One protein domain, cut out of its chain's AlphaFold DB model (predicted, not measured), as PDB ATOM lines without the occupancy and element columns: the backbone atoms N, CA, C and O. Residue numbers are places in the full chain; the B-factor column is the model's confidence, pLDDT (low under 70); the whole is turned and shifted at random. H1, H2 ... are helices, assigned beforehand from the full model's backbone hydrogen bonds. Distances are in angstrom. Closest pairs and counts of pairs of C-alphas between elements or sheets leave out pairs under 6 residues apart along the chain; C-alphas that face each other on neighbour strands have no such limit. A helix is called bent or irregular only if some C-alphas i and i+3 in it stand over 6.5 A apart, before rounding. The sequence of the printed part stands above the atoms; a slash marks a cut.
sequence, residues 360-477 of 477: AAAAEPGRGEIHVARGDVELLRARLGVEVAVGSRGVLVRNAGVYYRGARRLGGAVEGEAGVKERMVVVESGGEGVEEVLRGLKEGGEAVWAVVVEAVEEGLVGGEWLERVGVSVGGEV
ATOM      1  N   ALA A 360     110.493 -14.222  21.932       98.00
ATOM      2  CA  ALA A 360     109.339 -13.456  21.459       98.00
ATOM      3  C   ALA A 360     108.313 -14.366  20.759       98.00
ATOM      4  O   ALA A 360     107.129 -14.345  21.086       98.00
ATOM      5  N   ALA A 361     108.781 -15.250  19.871       97.25
ATOM      6  CA  ALA A 361     107.944 -16.228  19.179       97.25
ATOM      7  C   ALA A 361     107.357 -17.285  20.129       97.25
ATOM      8  O   ALA A 361     106.286 -17.822  19.860       97.25
ATOM      9  N   ALA A 362     108.046 -17.615  21.224       97.25
ATOM     10  CA  ALA A 362     107.505 -18.516  22.238       97.25
ATOM     11  C   ALA A 362     106.353 -17.868  23.025       97.25
ATOM     12  O   ALA A 362     105.390 -18.554  23.366       97.25
ATOM     13  N   ALA A 363     106.443 -16.563  23.295       96.88
ATOM     14  CA  ALA A 363     105.399 -15.805  23.977       96.88
ATOM     15  C   ALA A 363     104.186 -15.529  23.069       96.88
ATOM     16  O   ALA A 363     103.047 -15.684  23.507       96.88
ATOM     17  N   GLU A 364     104.415 -15.179  21.800       95.62
ATOM     18  CA  GLU A 364     103.361 -14.894  20.819       95.62
ATOM     19  C   GLU A 364     103.592 -15.654  19.495       95.62
ATOM     20  O   GLU A 364     104.005 -15.073  18.489       95.62
ATOM     21  N   PRO A 365     103.285 -16.966  19.444       92.88
ATOM     22  CA  PRO A 365     103.596 -17.815  18.287       92.88
ATOM     23  C   PRO A 365     102.812 -17.470  17.016       92.88
ATOM     24  O   PRO A 365     103.196 -17.911  15.932       92.88
ATOM     25  N   GLY A 366     101.721 -16.709  17.145       93.44
ATOM     26  CA  GLY A 366     100.851 -16.294  16.044       93.44
ATOM     27  C   GLY A 366     101.294 -15.032  15.300       93.44
ATOM     28  O   GLY A 366     100.639 -14.679  14.324       93.44
ATOM     29  N   ARG A 367     102.371 -14.353  15.725       94.00
ATOM     30  CA  ARG A 367     102.894 -13.175  15.013       94.00
ATOM     31  C   ARG A 367     103.833 -13.585  13.887       94.00
ATOM     32  O   ARG A 367     104.957 -14.021  14.140       94.00
ATOM     33  N   GLY A 368     103.365 -13.453  12.647       95.12
ATOM     34  CA  GLY A 368     104.135 -13.797  11.450       95.12
ATOM     35  C   GLY A 368     105.409 -12.964  11.305       95.12
ATOM     36  O   GLY A 368     106.436 -13.504  10.904       95.12
ATOM     37  N   GLU A 369     105.365 -11.699  11.717       96.12
ATOM     38  CA  GLU A 369     106.466 -10.730  11.676       96.12
ATOM     39  C   GLU A 369     107.689 -11.244  12.447       96.12
ATOM     40  O   GLU A 369     108.815 -11.186  11.961       96.12
ATOM     41  N   ILE A 370     107.470 -11.857  13.618       97.50
ATOM     42  CA  ILE A 370     108.557 -12.428  14.424       97.50
ATOM     43  C   ILE A 370     109.207 -13.604  13.687       97.50
ATOM     44  O   ILE A 370     110.422 -13.779  13.739       97.50
ATOM     45  N   HIS A 371     108.425 -14.433  12.987       97.50
ATOM     46  CA  HIS A 371     108.981 -15.542  12.205       97.50
ATOM     47  C   HIS A 371     109.758 -15.042  10.984       97.50
ATOM     48  O   HIS A 371     110.796 -15.622  10.673       97.50
ATOM     49  N   VAL A 372     109.315 -13.966  10.330       97.88
ATOM     50  CA  VAL A 372     110.095 -13.316   9.264       97.88
ATOM     51  C   VAL A 372     111.442 -12.840   9.811       97.88
ATOM     52  O   VAL A 372     112.472 -13.331   9.353       97.88
ATOM     53  N   ALA A 373     111.441 -12.046  10.887       97.88
ATOM     54  CA  ALA A 373     112.667 -11.544  11.512       97.88
ATOM     55  C   ALA A 373     113.615 -12.673  11.961       97.88
ATOM     56  O   ALA A 373     114.838 -12.575  11.850       97.88
ATOM     57  N   ARG A 374     113.073 -13.803  12.442       98.44
ATOM     58  CA  ARG A 374     113.885 -14.993  12.757       98.44
ATOM     59  C   ARG A 374     114.564 -15.566  11.523       98.44
ATOM     60  O   ARG A 374     115.703 -16.011  11.628       98.44
ATOM     61  N   GLY A 375     113.872 -15.599  10.388       98.19
ATOM     62  CA  GLY A 375     114.462 -16.012   9.120       98.19
ATOM     63  C   GLY A 375     115.594 -15.086   8.693       98.19
ATOM     64  O   GLY A 375     116.682 -15.574   8.377       98.19
ATOM     65  N   ASP A 376     115.364 -13.778   8.781       98.25
ATOM     66  CA  ASP A 376     116.327 -12.751   8.380       98.25
ATOM     67  C   ASP A 376     117.626 -12.872   9.194       98.25
ATOM     68  O   ASP A 376     118.720 -12.954   8.631       98.25
ATOM     69  N   VAL A 377     117.523 -13.025  10.520       98.44
ATOM     70  CA  VAL A 377     118.695 -13.201  11.395       98.44
ATOM     71  C   VAL A 377     119.487 -14.471  11.077       98.44
ATOM     72  O   VAL A 377     120.718 -14.448  11.133       98.44
ATOM     73  N   GLU A 378     118.840 -15.587  10.725       98.31
ATOM     74  CA  GLU A 378     119.585 -16.792  10.328       98.31
ATOM     75  C   GLU A 378     120.329 -16.593   9.002       98.31
ATOM     76  O   GLU A 378     121.455 -17.081   8.861       98.31
ATOM     77  N   LEU A 379     119.749 -15.851   8.050       98.00
ATOM     78  CA  LEU A 379     120.442 -15.491   6.812       98.00
ATOM     79  C   LEU A 379     121.643 -14.583   7.094       98.00
ATOM     80  O   LEU A 379     122.745 -14.886   6.637       98.00
ATOM     81  N   LEU A 380     121.483 -13.555   7.932       97.75
ATOM     82  CA  LEU A 380     122.586 -12.684   8.356       97.75
ATOM     83  C   LEU A 380     123.731 -13.478   9.002       97.75
ATOM     84  O   LEU A 380     124.903 -13.262   8.688       97.75
ATOM     85  N   ARG A 381     123.414 -14.466   9.846       97.81
ATOM     86  CA  ARG A 381     124.414 -15.368  10.445       97.81
ATOM     87  C   ARG A 381     125.107 -16.240   9.406       97.81
ATOM     88  O   ARG A 381     126.316 -16.436   9.495       97.81
ATOM     89  N   ALA A 382     124.365 -16.760   8.430       97.06
ATOM     90  CA  ALA A 382     124.891 -17.634   7.381       97.06
ATOM     91  C   ALA A 382     125.912 -16.931   6.470       97.06
ATOM     92  O   ALA A 382     126.775 -17.592   5.877       97.06
ATOM     93  N   ARG A 383     125.813 -15.600   6.367       94.81
ATOM     94  CA  ARG A 383     126.677 -14.742   5.548       94.81
ATOM     95  C   ARG A 383     128.055 -14.491   6.155       94.81
ATOM     96  O   ARG A 383     128.968 -14.160   5.406       94.81
ATOM     97  N   LEU A 384     128.229 -14.684   7.462       96.50
ATOM     98  CA  LEU A 384     129.516 -14.472   8.124       96.50
ATOM     99  C   LEU A 384     130.564 -15.513   7.682       96.50
ATOM    100  O   LEU A 384     130.245 -16.665   7.357       96.50
ATOM    101  N   GLY A 385     131.828 -15.097   7.669       96.44
ATOM    102  CA  GLY A 385     133.008 -15.899   7.345       96.44
ATOM    103  C   GLY A 385     133.662 -16.588   8.547       96.44
ATOM    104  O   GLY A 385     134.607 -17.354   8.361       96.44
ATOM    105  N   VAL A 386     133.161 -16.378   9.770       96.62
ATOM    106  CA  VAL A 386     133.642 -17.091  10.967       96.62
ATOM    107  C   VAL A 386     133.420 -18.601  10.855       96.62
ATOM    108  O   VAL A 386     132.402 -19.058  10.336       96.62
ATOM    109  N   GLU A 387     134.349 -19.395  11.396       96.31
ATOM    110  CA  GLU A 387     134.367 -20.862  11.255       96.31
ATOM    111  C   GLU A 387     133.025 -21.518  11.624       96.31
ATOM    112  O   GLU A 387     132.512 -22.365  10.890       96.31
ATOM    113  N   VAL A 388     132.407 -21.067  12.720       95.62
ATOM    114  CA  VAL A 388     131.110 -21.580  13.187       95.62
ATOM    115  C   VAL A 388     129.991 -21.291  12.182       95.62
ATOM    116  O   VAL A 388     129.161 -22.166  11.921       95.62
ATOM    117  N   ALA A 389     129.968 -20.097  11.585       95.81
ATOM    118  CA  ALA A 389     128.982 -19.724  10.574       95.81
ATOM    119  C   ALA A 389     129.184 -20.527   9.286       95.81
ATOM    120  O   ALA A 389     128.229 -21.092   8.760       95.81
ATOM    121  N   VAL A 390     130.429 -20.665   8.823       96.75
ATOM    122  CA  VAL A 390     130.768 -21.458   7.631       96.75
ATOM    123  C   VAL A 390     130.356 -22.920   7.811       96.75
ATOM    124  O   VAL A 390     129.693 -23.482   6.938       96.75
ATOM    125  N   GLY A 391     130.674 -23.523   8.961       96.38
ATOM    126  CA  GLY A 391     130.312 -24.909   9.268       96.38
ATOM    127  C   GLY A 391     128.804 -25.145   9.413       96.38
ATOM    128  O   GLY A 391     128.324 -26.244   9.144       96.38
ATOM    129  N   SER A 392     128.039 -24.119   9.799       96.44
ATOM    130  CA  SER A 392     126.585 -24.207   9.999       96.44
ATOM    131  C   SER A 392     125.751 -23.572   8.883       96.44
ATOM    132  O   SER A 392     124.525 -23.678   8.920       96.44
ATOM    133  N   ARG A 393     126.370 -22.988   7.848       96.12
ATOM    134  CA  ARG A 393     125.705 -22.200   6.793       96.12
ATOM    135  C   ARG A 393     124.477 -22.888   6.200       96.12
ATOM    136  O   ARG A 393     123.394 -22.313   6.182       96.12
ATOM    137  N   GLY A 394     124.608 -24.147   5.780       95.31
ATOM    138  CA  GLY A 394     123.488 -24.903   5.204       95.31
ATOM    139  C   GLY A 394     122.366 -25.230   6.202       95.31
ATOM    140  O   GLY A 394     121.227 -25.462   5.804       95.31
ATOM    141  N   VAL A 395     122.651 -25.268   7.507       96.50
ATOM    142  CA  VAL A 395     121.621 -25.402   8.551       96.50
ATOM    143  C   VAL A 395     120.903 -24.070   8.751       96.50
ATOM    144  O   VAL A 395     119.678 -24.054   8.749       96.50
ATOM    145  N   LEU A 396     121.647 -22.966   8.843       97.69
ATOM    146  CA  LEU A 396     121.099 -21.619   9.028       97.69
ATOM    147  C   LEU A 396     120.146 -21.234   7.884       97.69
ATOM    148  O   LEU A 396     119.001 -20.861   8.132       97.69
ATOM    149  N   VAL A 397     120.558 -21.447   6.629       96.69
ATOM    150  CA  VAL A 397     119.713 -21.181   5.450       96.69
ATOM    151  C   VAL A 397     118.435 -22.034   5.466       96.69
ATOM    152  O   VAL A 397     117.343 -21.528   5.211       96.69
ATOM    153  N   ARG A 398     118.524 -23.319   5.838       95.88
ATOM    154  CA  ARG A 398     117.333 -24.181   5.967       95.88
ATOM    155  C   ARG A 398     116.408 -23.737   7.098       95.88
ATOM    156  O   ARG A 398     115.193 -23.781   6.920       95.88
ATOM    157  N   ASN A 399     116.959 -23.295   8.228       97.31
ATOM    158  CA  ASN A 399     116.175 -22.748   9.335       97.31
ATOM    159  C   ASN A 399     115.401 -21.502   8.893       97.31
ATOM    160  O   ASN A 399     114.204 -21.419   9.168       97.31
ATOM    161  N   ALA A 400     116.035 -20.597   8.140       98.06
ATOM    162  CA  ALA A 400     115.362 -19.422   7.592       98.06
ATOM    163  C   ALA A 400     114.132 -19.806   6.753       98.06
ATOM    164  O   ALA A 400     113.034 -19.300   6.982       98.06
ATOM    165  N   GLY A 401     114.273 -20.796   5.867       97.00
ATOM    166  CA  GLY A 401     113.156 -21.318   5.074       97.00
ATOM    167  C   GLY A 401     112.011 -21.896   5.916       97.00
ATOM    168  O   GLY A 401     110.843 -21.732   5.560       97.00
ATOM    169  N   VAL A 402     112.314 -22.546   7.047       97.25
ATOM    170  CA  VAL A 402     111.288 -23.030   7.990       97.25
ATOM    171  C   VAL A 402     110.526 -21.862   8.613       97.25
ATOM    172  O   VAL A 402     109.296 -21.925   8.681       97.25
ATOM    173  N   TYR A 403     111.223 -20.804   9.029       98.19
ATOM    174  CA  TYR A 403     110.585 -19.640   9.641       98.19
ATOM    175  C   TYR A 403     109.725 -18.857   8.644       98.19
ATOM    176  O   TYR A 403     108.553 -18.618   8.932       98.19
ATOM    177  N   TYR A 404     110.218 -18.581   7.430       98.31
ATOM    178  CA  TYR A 404     109.413 -17.926   6.390       98.31
ATOM    179  C   TYR A 404     108.176 -18.745   6.007       98.31
ATOM    180  O   TYR A 404     107.075 -18.210   5.892       98.31
ATOM    181  N   ARG A 405     108.305 -20.072   5.886       96.94
ATOM    182  CA  ARG A 405     107.142 -20.945   5.666       96.94
ATOM    183  C   ARG A 405     106.145 -20.865   6.823       96.94
ATOM    184  O   ARG A 405     104.938 -20.927   6.589       96.94
ATOM    185  N   GLY A 406     106.640 -20.775   8.055       96.31
ATOM    186  CA  GLY A 406     105.835 -20.555   9.253       96.31
ATOM    187  C   GLY A 406     105.039 -19.254   9.167       96.31
ATOM    188  O   GLY A 406     103.815 -19.300   9.252       96.31
ATOM    189  N   ALA A 407     105.716 -18.133   8.899       96.81
ATOM    190  CA  ALA A 407     105.098 -16.821   8.709       96.81
ATOM    191  C   ALA A 407     104.031 -16.841   7.606       96.81
ATOM    192  O   ALA A 407     102.889 -16.451   7.836       96.81
ATOM    193  N   ARG A 408     104.352 -17.406   6.435       96.44
ATOM    194  CA  ARG A 408     103.403 -17.525   5.321       96.44
ATOM    195  C   ARG A 408     102.145 -18.312   5.692       96.44
ATOM    196  O   ARG A 408     101.055 -17.965   5.258       96.44
ATOM    197  N   ARG A 409     102.268 -19.377   6.493       95.62
ATOM    198  CA  ARG A 409     101.111 -20.177   6.945       95.62
ATOM    199  C   ARG A 409     100.214 -19.439   7.933       95.62
ATOM    200  O   ARG A 409      99.033 -19.766   7.998       95.62
ATOM    201  N   LEU A 410     100.764 -18.505   8.707       93.75
ATOM    202  CA  LEU A 410      99.980 -17.647   9.596       93.75
ATOM    203  C   LEU A 410      99.156 -16.616   8.804       93.75
ATOM    204  O   LEU A 410      98.114 -16.179   9.288       93.75
ATOM    205  N   GLY A 411      99.568 -16.305   7.571       89.06
ATOM    206  CA  GLY A 411      98.883 -15.365   6.688       89.06
ATOM    207  C   GLY A 411      99.056 -13.913   7.143       89.06
ATOM    208  O   GLY A 411      99.974 -13.581   7.891       89.06
ATOM    209  N   GLY A 412      98.157 -13.034   6.701       84.88
ATOM    210  CA  GLY A 412      98.144 -11.629   7.116       84.88
ATOM    211  C   GLY A 412      99.052 -10.737   6.265       84.88
ATOM    212  O   GLY A 412      99.255 -10.999   5.082       84.88
ATOM    213  N   ALA A 413      99.559  -9.652   6.857       83.12
ATOM    214  CA  ALA A 413     100.317  -8.628   6.132       83.12
ATOM    215  C   ALA A 413     101.650  -9.153   5.566       83.12
ATOM    216  O   ALA A 413     102.046  -8.763   4.471       83.12
ATOM    217  N   VAL A 414     102.292 -10.092   6.268       89.75
ATOM    218  CA  VAL A 414     103.612 -10.636   5.909       89.75
ATOM    219  C   VAL A 414     103.562 -11.856   4.984       89.75
ATOM    220  O   VAL A 414     104.606 -12.385   4.612       89.75
ATOM    221  N   GLU A 415     102.377 -12.344   4.592       91.38
ATOM    222  CA  GLU A 415     102.258 -13.570   3.782       91.38
ATOM    223  C   GLU A 415     103.018 -13.460   2.451       91.38
ATOM    224  O   GLU A 415     103.725 -14.391   2.045       91.38
ATOM    225  N   GLY A 416     102.873 -12.312   1.783       90.31
ATOM    226  CA  GLY A 416     103.522 -12.031   0.505       90.31
ATOM    227  C   GLY A 416     105.042 -12.009   0.634       90.31
ATOM    228  O   GLY A 416     105.726 -12.731  -0.095       90.31
ATOM    229  N   GLU A 417     105.551 -11.241   1.597       93.94
ATOM    230  CA  GLU A 417     106.978 -11.107   1.892       93.94
ATOM    231  C   GLU A 417     107.603 -12.456   2.269       93.94
ATOM    232  O   GLU A 417     108.539 -12.923   1.615       93.94
ATOM    233  N   ALA A 418     107.010 -13.154   3.240       96.00
ATOM    234  CA  ALA A 418     107.462 -14.463   3.685       96.00
ATOM    235  C   ALA A 418     107.469 -15.490   2.542       96.00
ATOM    236  O   ALA A 418     108.368 -16.325   2.448       96.00
ATOM    237  N   GLY A 419     106.496 -15.430   1.628       95.56
ATOM    238  CA  GLY A 419     106.471 -16.289   0.448       95.56
ATOM    239  C   GLY A 419     107.581 -15.999  -0.557       95.56
ATOM    240  O   GLY A 419     108.089 -16.935  -1.180       95.56
ATOM    241  N   VAL A 420     107.968 -14.734  -0.731       95.44
ATOM    242  CA  VAL A 420     109.117 -14.356  -1.567       95.44
ATOM    243  C   VAL A 420     110.416 -14.816  -0.903       95.44
ATOM    244  O   VAL A 420     111.170 -15.557  -1.537       95.44
ATOM    245  N   LYS A 421     110.632 -14.485   0.378       96.75
ATOM    246  CA  LYS A 421     111.825 -14.886   1.143       96.75
ATOM    247  C   LYS A 421     111.966 -16.421   1.236       96.75
ATOM    248  O   LYS A 421     113.064 -16.946   1.049       96.75
ATOM    249  N   GLU A 422     110.870 -17.181   1.378       95.88
ATOM    250  CA  GLU A 422     110.883 -18.659   1.298       95.88
ATOM    251  C   GLU A 422     111.425 -19.153  -0.058       95.88
ATOM    252  O   GLU A 422     112.267 -20.053  -0.099       95.88
ATOM    253  N   ARG A 423     110.978 -18.562  -1.175       94.44
ATOM    254  CA  ARG A 423     111.464 -18.917  -2.522       94.44
ATOM    255  C   ARG A 423     112.930 -18.543  -2.723       94.44
ATOM    256  O   ARG A 423     113.662 -19.314  -3.342       94.44
ATOM    257  N   MET A 424     113.373 -17.411  -2.177       94.38
ATOM    258  CA  MET A 424     114.781 -17.007  -2.227       94.38
ATOM    259  C   MET A 424     115.683 -18.033  -1.531       94.38
ATOM    260  O   MET A 424     116.692 -18.453  -2.097       94.38
ATOM    261  N   VAL A 425     115.269 -18.534  -0.364       94.75
ATOM    262  CA  VAL A 425     115.990 -19.591   0.366       94.75
ATOM    263  C   VAL A 425     116.111 -20.888  -0.441       94.75
ATOM    264  O   VAL A 425     117.148 -21.553  -0.373       94.75
ATOM    265  N   VAL A 426     115.088 -21.266  -1.219       92.12
ATOM    266  CA  VAL A 426     115.146 -22.459  -2.090       92.12
ATOM    267  C   VAL A 426     116.248 -22.320  -3.142       92.12
ATOM    268  O   VAL A 426     117.002 -23.270  -3.359       92.12
ATOM    269  N   VAL A 427     116.370 -21.136  -3.750       90.38
ATOM    270  CA  VAL A 427     117.421 -20.829  -4.731       90.38
ATOM    271  C   VAL A 427     118.803 -20.845  -4.075       90.38
ATOM    272  O   VAL A 427     119.699 -21.509  -4.590       90.38
ATOM    273  N   GLU A 428     118.963 -20.207  -2.913       89.06
ATOM    274  CA  GLU A 428     120.234 -20.205  -2.163       89.06
ATOM    275  C   GLU A 428     120.659 -21.602  -1.691       89.06
ATOM    276  O   GLU A 428     121.848 -21.909  -1.617       89.06
ATOM    277  N   SER A 429     119.699 -22.479  -1.397       86.19
ATOM    278  CA  SER A 429     119.974 -23.852  -0.956       86.19
ATOM    279  C   SER A 429     120.343 -24.804  -2.102       86.19
ATOM    280  O   SER A 429     120.774 -25.923  -1.826       86.19
ATOM    281  N   GLY A 430     120.149 -24.406  -3.367       81.25
ATOM    282  CA  GLY A 430     120.433 -25.249  -4.535       81.25
ATOM    283  C   GLY A 430     119.559 -26.508  -4.636       81.25
ATOM    284  O   GLY A 430     120.040 -27.550  -5.077       81.25
ATOM    285  N   GLY A 431     118.303 -26.442  -4.174       70.88
ATOM    286  CA  GLY A 431     117.374 -27.581  -4.174       70.88
ATOM    287  C   GLY A 431     116.835 -27.976  -5.558       70.88
ATOM    288  O   GLY A 431     117.188 -27.404  -6.586       70.88
ATOM    289  N   GLU A 432     115.932 -28.956  -5.605       74.38
ATOM    290  CA  GLU A 432     115.192 -29.271  -6.837       74.38
ATOM    291  C   GLU A 432     114.211 -28.137  -7.195       74.38
ATOM    292  O   GLU A 432     113.619 -27.512  -6.315       74.38
ATOM    293  N   GLY A 433     114.031 -27.866  -8.492       80.31
ATOM    294  CA  GLY A 433     113.087 -26.847  -8.977       80.31
ATOM    295  C   GLY A 433     113.592 -25.398  -8.926       80.31
ATOM    296  O   GLY A 433     112.816 -24.479  -9.177       80.31
ATOM    297  N   VAL A 434     114.883 -25.169  -8.649       86.56
ATOM    298  CA  VAL A 434     115.486 -23.822  -8.566       86.56
ATOM    299  C   VAL A 434     115.228 -22.974  -9.813       86.56
ATOM    300  O   VAL A 434     114.889 -21.802  -9.680       86.56
ATOM    301  N   GLU A 435     115.333 -23.546 -11.016       86.69
ATOM    302  CA  GLU A 435     115.079 -22.804 -12.262       86.69
ATOM    303  C   GLU A 435     113.628 -22.320 -12.371       86.69
ATOM    304  O   GLU A 435     113.377 -21.187 -12.784       86.69
ATOM    305  N   GLU A 436     112.666 -23.148 -11.959       88.31
ATOM    306  CA  GLU A 436     111.246 -22.796 -11.967       88.31
ATOM    307  C   GLU A 436     110.929 -21.729 -10.915       88.31
ATOM    308  O   GLU A 436     110.236 -20.755 -11.216       88.31
ATOM    309  N   VAL A 437     111.487 -21.869  -9.709       88.12
ATOM    310  CA  VAL A 437     111.344 -20.884  -8.628       88.12
ATOM    311  C   VAL A 437     111.939 -19.539  -9.040       88.12
ATOM    312  O   VAL A 437     111.301 -18.500  -8.857       88.12
ATOM    313  N   LEU A 438     113.132 -19.548  -9.637       88.06
ATOM    314  CA  LEU A 438     113.792 -18.335 -10.104       88.06
ATOM    315  C   LEU A 438     113.011 -17.672 -11.244       88.06
ATOM    316  O   LEU A 438     112.859 -16.453 -11.248       88.06
ATOM    317  N   ARG A 439     112.470 -18.458 -12.184       88.31
ATOM    318  CA  ARG A 439     111.573 -17.942 -13.227       88.31
ATOM    319  C   ARG A 439     110.337 -17.277 -12.618       88.31
ATOM    320  O   ARG A 439     110.016 -16.164 -13.011       88.31
ATOM    321  N   GLY A 440     109.703 -17.894 -11.620       87.12
ATOM    322  CA  GLY A 440     108.550 -17.303 -10.933       87.12
ATOM    323  C   GLY A 440     108.871 -16.004 -10.182       87.12
ATOM    324  O   GLY A 440     108.019 -15.128 -10.082       87.12
ATOM    325  N   LEU A 441     110.099 -15.846  -9.673       89.06
ATOM    326  CA  LEU A 441     110.561 -14.583  -9.081       89.06
ATOM    327  C   LEU A 441     110.824 -13.506 -10.147       89.06
ATOM    328  O   LEU A 441     110.446 -12.354  -9.941       89.06
ATOM    329  N   LYS A 442     111.401 -13.880 -11.299       88.31
ATOM    330  CA  LYS A 442     111.600 -12.982 -12.454       88.31
ATOM    331  C   LYS A 442     110.283 -12.480 -13.037       88.31
ATOM    332  O   LYS A 442     110.160 -11.309 -13.362       88.31
ATOM    333  N   GLU A 443     109.307 -13.371 -13.168       87.94
ATOM    334  CA  GLU A 443     107.958 -13.060 -13.655       87.94
ATOM    335  C   GLU A 443     107.084 -12.388 -12.578       87.94
ATOM    336  O   GLU A 443     105.935 -12.032 -12.841       87.94
ATOM    337  N   GLY A 444     107.619 -12.212 -11.364       83.06
ATOM    338  CA  GLY A 444     106.968 -11.479 -10.288       83.06
ATOM    339  C   GLY A 444     106.700 -10.018 -10.661       83.06
ATOM    340  O   GLY A 444     107.385  -9.430 -11.492       83.06
ATOM    341  N   GLY A 445     105.678  -9.428 -10.041       84.00
ATOM    342  CA  GLY A 445     105.402  -7.995 -10.167       84.00
ATOM    343  C   GLY A 445     106.261  -7.142  -9.229       84.00
ATOM    344  O   GLY A 445     107.040  -7.660  -8.432       84.00
ATOM    345  N   GLU A 446     106.026  -5.829  -9.257       81.75
ATOM    346  CA  GLU A 446     106.712  -4.816  -8.434       81.75
ATOM    347  C   GLU A 446     106.805  -5.201  -6.947       81.75
ATOM    348  O   GLU A 446     107.869  -5.098  -6.350       81.75
ATOM    349  N   ALA A 447     105.728  -5.742  -6.366       81.75
ATOM    350  CA  ALA A 447     105.707  -6.172  -4.966       81.75
ATOM    351  C   ALA A 447     106.675  -7.330  -4.654       81.75
ATOM    352  O   ALA A 447     107.207  -7.405  -3.555       81.75
ATOM    353  N   VAL A 448     106.919  -8.238  -5.607       88.44
ATOM    354  CA  VAL A 448     107.900  -9.324  -5.432       88.44
ATOM    355  C   VAL A 448     109.314  -8.764  -5.509       88.44
ATOM    356  O   VAL A 448     110.166  -9.144  -4.710       88.44
ATOM    357  N   TRP A 449     109.566  -7.866  -6.459       88.06
ATOM    358  CA  TRP A 449     110.882  -7.262  -6.635       88.06
ATOM    359  C   TRP A 449     111.255  -6.344  -5.476       88.06
ATOM    360  O   TRP A 449     112.409  -6.371  -5.071       88.06
ATOM    361  N   ALA A 450     110.292  -5.618  -4.902       85.25
ATOM    362  CA  ALA A 450     110.502  -4.813  -3.702       85.25
ATOM    363  C   ALA A 450     111.090  -5.654  -2.556       85.25
ATOM    364  O   ALA A 450     112.127  -5.293  -2.016       85.25
ATOM    365  N   VAL A 451     110.518  -6.834  -2.286       91.25
ATOM    366  CA  VAL A 451     111.018  -7.744  -1.236       91.25
ATOM    367  C   VAL A 451     112.417  -8.291  -1.560       91.25
ATOM    368  O   VAL A 451     113.238  -8.479  -0.666       91.25
ATOM    369  N   VAL A 452     112.720  -8.558  -2.837       91.81
ATOM    370  CA  VAL A 452     114.067  -9.010  -3.241       91.81
ATOM    371  C   VAL A 452     115.095  -7.893  -3.064       91.81
ATOM    372  O   VAL A 452     116.197  -8.162  -2.594       91.81
ATOM    373  N   VAL A 453     114.747  -6.661  -3.445       89.12
ATOM    374  CA  VAL A 453     115.602  -5.480  -3.266       89.12
ATOM    375  C   VAL A 453     115.876  -5.259  -1.784       89.12
ATOM    376  O   VAL A 453     117.038  -5.211  -1.397       89.12
ATOM    377  N   GLU A 454     114.836  -5.246  -0.958       89.19
ATOM    378  CA  GLU A 454     114.938  -5.109   0.497       89.19
ATOM    379  C   GLU A 454     115.871  -6.167   1.104       89.19
ATOM    380  O   GLU A 454     116.851  -5.829   1.764       89.19
ATOM    381  N   ALA A 455     115.675  -7.448   0.775       93.06
ATOM    382  CA  ALA A 455     116.527  -8.528   1.276       93.06
ATOM    383  C   ALA A 455     118.010  -8.392   0.860       93.06
ATOM    384  O   ALA A 455     118.905  -8.856   1.573       93.06
ATOM    385  N   VAL A 456     118.292  -7.778  -0.294       91.88
ATOM    386  CA  VAL A 456     119.661  -7.451  -0.725       91.88
ATOM    387  C   VAL A 456     120.219  -6.274   0.078       91.88
ATOM    388  O   VAL A 456     121.362  -6.334   0.530       91.88
ATOM    389  N   GLU A 457     119.435  -5.215   0.273       88.19
ATOM    390  CA  GLU A 457     119.844  -4.003   0.996       88.19
ATOM    391  C   GLU A 457     120.091  -4.252   2.489       88.19
ATOM    392  O   GLU A 457     121.022  -3.692   3.076       88.19
ATOM    393  N   GLU A 458     119.308  -5.144   3.088       90.25
ATOM    394  CA  GLU A 458     119.492  -5.633   4.455       90.25
ATOM    395  C   GLU A 458     120.690  -6.587   4.591       90.25
ATOM    396  O   GLU A 458     121.149  -6.869   5.700       90.25
ATOM    397  N   GLY A 459     121.241  -7.060   3.469       91.38
ATOM    398  CA  GLY A 459     122.386  -7.967   3.435       91.38
ATOM    399  C   GLY A 459     122.041  -9.426   3.739       91.38
ATOM    400  O   GLY A 459     122.952 -10.216   4.011       91.38
ATOM    401  N   LEU A 460     120.759  -9.804   3.675       94.31
ATOM    402  CA  LEU A 460     120.308 -11.190   3.850       94.31
ATOM    403  C   LEU A 460     120.875 -12.091   2.746       94.31
ATOM    404  O   LEU A 460     121.237 -13.246   2.979       94.31
ATOM    405  N   VAL A 461     120.981 -11.536   1.539       92.81
ATOM    406  CA  VAL A 461     121.561 -12.168   0.352       92.81
ATOM    407  C   VAL A 461     122.529 -11.214  -0.359       92.81
ATOM    408  O   VAL A 461     122.628 -10.039  -0.017       92.81
ATOM    409  N   GLY A 462     123.308 -11.720  -1.319       89.75
ATOM    410  CA  GLY A 462     124.252 -10.895  -2.076       89.75
ATOM    411  C   GLY A 462     123.604 -10.117  -3.228       89.75
ATOM    412  O   GLY A 462     122.537 -10.484  -3.721       89.75
ATOM    413  N   GLY A 463     124.274  -9.050  -3.683       86.81
ATOM    414  CA  GLY A 463     123.789  -8.160  -4.747       86.81
ATOM    415  C   GLY A 463     123.555  -8.839  -6.100       86.81
ATOM    416  O   GLY A 463     122.750  -8.358  -6.896       86.81
ATOM    417  N   GLU A 464     124.167 -10.002  -6.336       89.44
ATOM    418  CA  GLU A 464     123.909 -10.845  -7.506       89.44
ATOM    419  C   GLU A 464     122.430 -11.240  -7.648       89.44
ATOM    420  O   GLU A 464     121.982 -11.583  -8.741       89.44
ATOM    421  N   TRP A 465     121.646 -11.174  -6.566       89.94
ATOM    422  CA  TRP A 465     120.210 -11.425  -6.617       89.94
ATOM    423  C   TRP A 465     119.455 -10.475  -7.536       89.94
ATOM    424  O   TRP A 465     118.540 -10.926  -8.223       89.94
ATOM    425  N   LEU A 466     119.860  -9.206  -7.611       87.44
ATOM    426  CA  LEU A 466     119.209  -8.217  -8.473       87.44
ATOM    427  C   LEU A 466     119.364  -8.598  -9.950       87.44
ATOM    428  O   LEU A 466     118.384  -8.627 -10.696       87.44
ATOM    429  N   GLU A 467     120.562  -9.033 -10.344       87.25
ATOM    430  CA  GLU A 467     120.826  -9.562 -11.685       87.25
ATOM    431  C   GLU A 467     120.039 -10.852 -11.944       87.25
ATOM    432  O   GLU A 467     119.443 -11.027 -13.012       87.25
ATOM    433  N   ARG A 468     119.978 -11.748 -10.948       86.25
ATOM    434  CA  ARG A 468     119.230 -13.007 -11.045       86.25
ATOM    435  C   ARG A 468     117.740 -12.784 -11.271       86.25
ATOM    436  O   ARG A 468     117.149 -13.617 -11.950       86.25
ATOM    437  N   VAL A 469     117.134 -11.716 -10.751       83.50
ATOM    438  CA  VAL A 469     115.707 -11.405 -10.980       83.50
ATOM    439  C   VAL A 469     115.461 -10.401 -12.112       83.50
ATOM    440  O   VAL A 469     114.313 -10.148 -12.451       83.50
ATOM    441  N   GLY A 470     116.516  -9.893 -12.757       76.75
ATOM    442  CA  GLY A 470     116.404  -8.949 -13.873       76.75
ATOM    443  C   GLY A 470     116.116  -7.503 -13.452       76.75
ATOM    444  O   GLY A 470     115.633  -6.722 -14.269       76.75
ATOM    445  N   VAL A 471     116.416  -7.138 -12.201       73.81
ATOM    446  CA  VAL A 471     116.292  -5.770 -11.682       73.81
ATOM    447  C   VAL A 471     117.622  -5.042 -11.897       73.81
ATOM    448  O   VAL A 471     118.653  -5.413 -11.341       73.81
ATOM    449  N   SER A 472     117.610  -4.003 -12.734       59.97
ATOM    450  CA  SER A 472     118.778  -3.148 -12.975       59.97
ATOM    451  C   SER A 472     118.997  -2.197 -11.799       59.97
ATOM    452  O   SER A 472     118.114  -1.399 -11.483       59.97
ATOM    453  N   VAL A 473     120.200  -2.202 -11.222       51.66
ATOM    454  CA  VAL A 473     120.657  -1.211 -10.235       51.66
ATOM    455  C   VAL A 473     120.805   0.145 -10.942       51.66
ATOM    456  O   VAL A 473     121.851   0.436 -11.514       51.66
ATOM    457  N   GLY A 474     119.738   0.945 -11.011       42.09
ATOM    458  CA  GLY A 474     119.797   2.280 -11.629       42.09
ATOM    459  C   GLY A 474     118.519   2.827 -12.272       42.09
ATOM    460  O   GLY A 474     118.575   3.900 -12.866       42.09
ATOM    461  N   GLY A 475     117.380   2.138 -12.187       30.73
ATOM    462  CA  GLY A 475     116.083   2.769 -12.446       30.73
ATOM    463  C   GLY A 475     115.531   3.328 -11.140       30.73
ATOM    464  O   GLY A 475     115.528   2.600 -10.156       30.73
ATOM    465  N   GLU A 476     115.103   4.593 -11.115       32.12
ATOM    466  CA  GLU A 476     114.363   5.159  -9.978       32.12
ATOM    467  C   GLU A 476     113.215   4.211  -9.581       32.12
ATOM    468  O   GLU A 476     112.280   4.008 -10.362       32.12
ATOM    469  N   VAL A 477     113.324   3.618  -8.388       37.72
ATOM    470  CA  VAL A 477     112.249   2.895  -7.690       37.72
ATOM    471  C   VAL A 477     111.454   3.898  -6.863       37.72
ATOM    472  O   VAL A 477     112.099   4.666  -6.109       37.72
TER     473      VAL A 477
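Overview. This is residues 360 to 477 of the 477 residues of an uncharacterized protein of Morchella conica CCBAS932 (UniProt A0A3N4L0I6). Two long helices, H2 and H3, lie side by side as a hairpin, and H4 folds back alongside H3 to make a three-helix up-and-down bundle. The shorter H5 and H6 pack on H4, H7 packs on H5 and H6, and the small H1 sits at the far side, by H2. The printed part has 118 residues with seven named helices, H1 to H7 in chain order, and no named strand: all helix. It is compact, with a radius of gyration of the C-alphas of 14.1 A and spans of 41 by 37 by 29 A.

Along the chain. H1, residues 360 to 363, begins at C-alpha 360 (109.339, -13.456, 21.459). H2 is residues 368 to 383, 23.3 A long, and H3 is residues 387 to 410, 34.6 A. H3 is irregular, with C-alphas 391 and 394 7.9 A apart, and has a kink of 59 degrees near residue 394. H4 is residues 415 to 428, 20.1 A, H5 434 to 442, and H6 446 to 457, 16.2 A. H7, residues 464 to 469, ends at C-alpha 469 (115.707, -11.405, -10.980).

Arrangement. H1 and H2 only just touch, only at the corner, with closest C-alphas Ala 361 and Ile 370 6.1 A apart. The hairpin of H2 and H3 touches at a shallow tilt of 19 degrees, closest C-alphas Gly 375 and Ala 400, 3.8 A. H4 is the hub, touching H3, H5 and H6. H3 and H4 run opposite ways at 32 degrees, a shallow tilt, closest C-alphas Arg 408 and Glu 415, 4.4 A. Residues 416 to 421 of H4 touch H6 at a steep tilt of 58 degrees, closest C-alphas Glu 417 and Val 451, 6.1 A. H5 and H7 touch, about perpendicular at 75 degrees, closest C-alphas Lys 442 and Val 469, 4.6 A. Every O i to N i+4 pair is within hydrogen-bond range in H2, H4, H5 and H7, against 18 of 20 in H3 and 7 of 8 in H6; H1 is too short for such a pair.

Size, cuts and confidence. The two C-alphas farthest apart, of Ala 363 and Gly 474, are 42.5 A apart. The printed part has no cut and no long link. Residues 472 to 477 are under pLDDT 70.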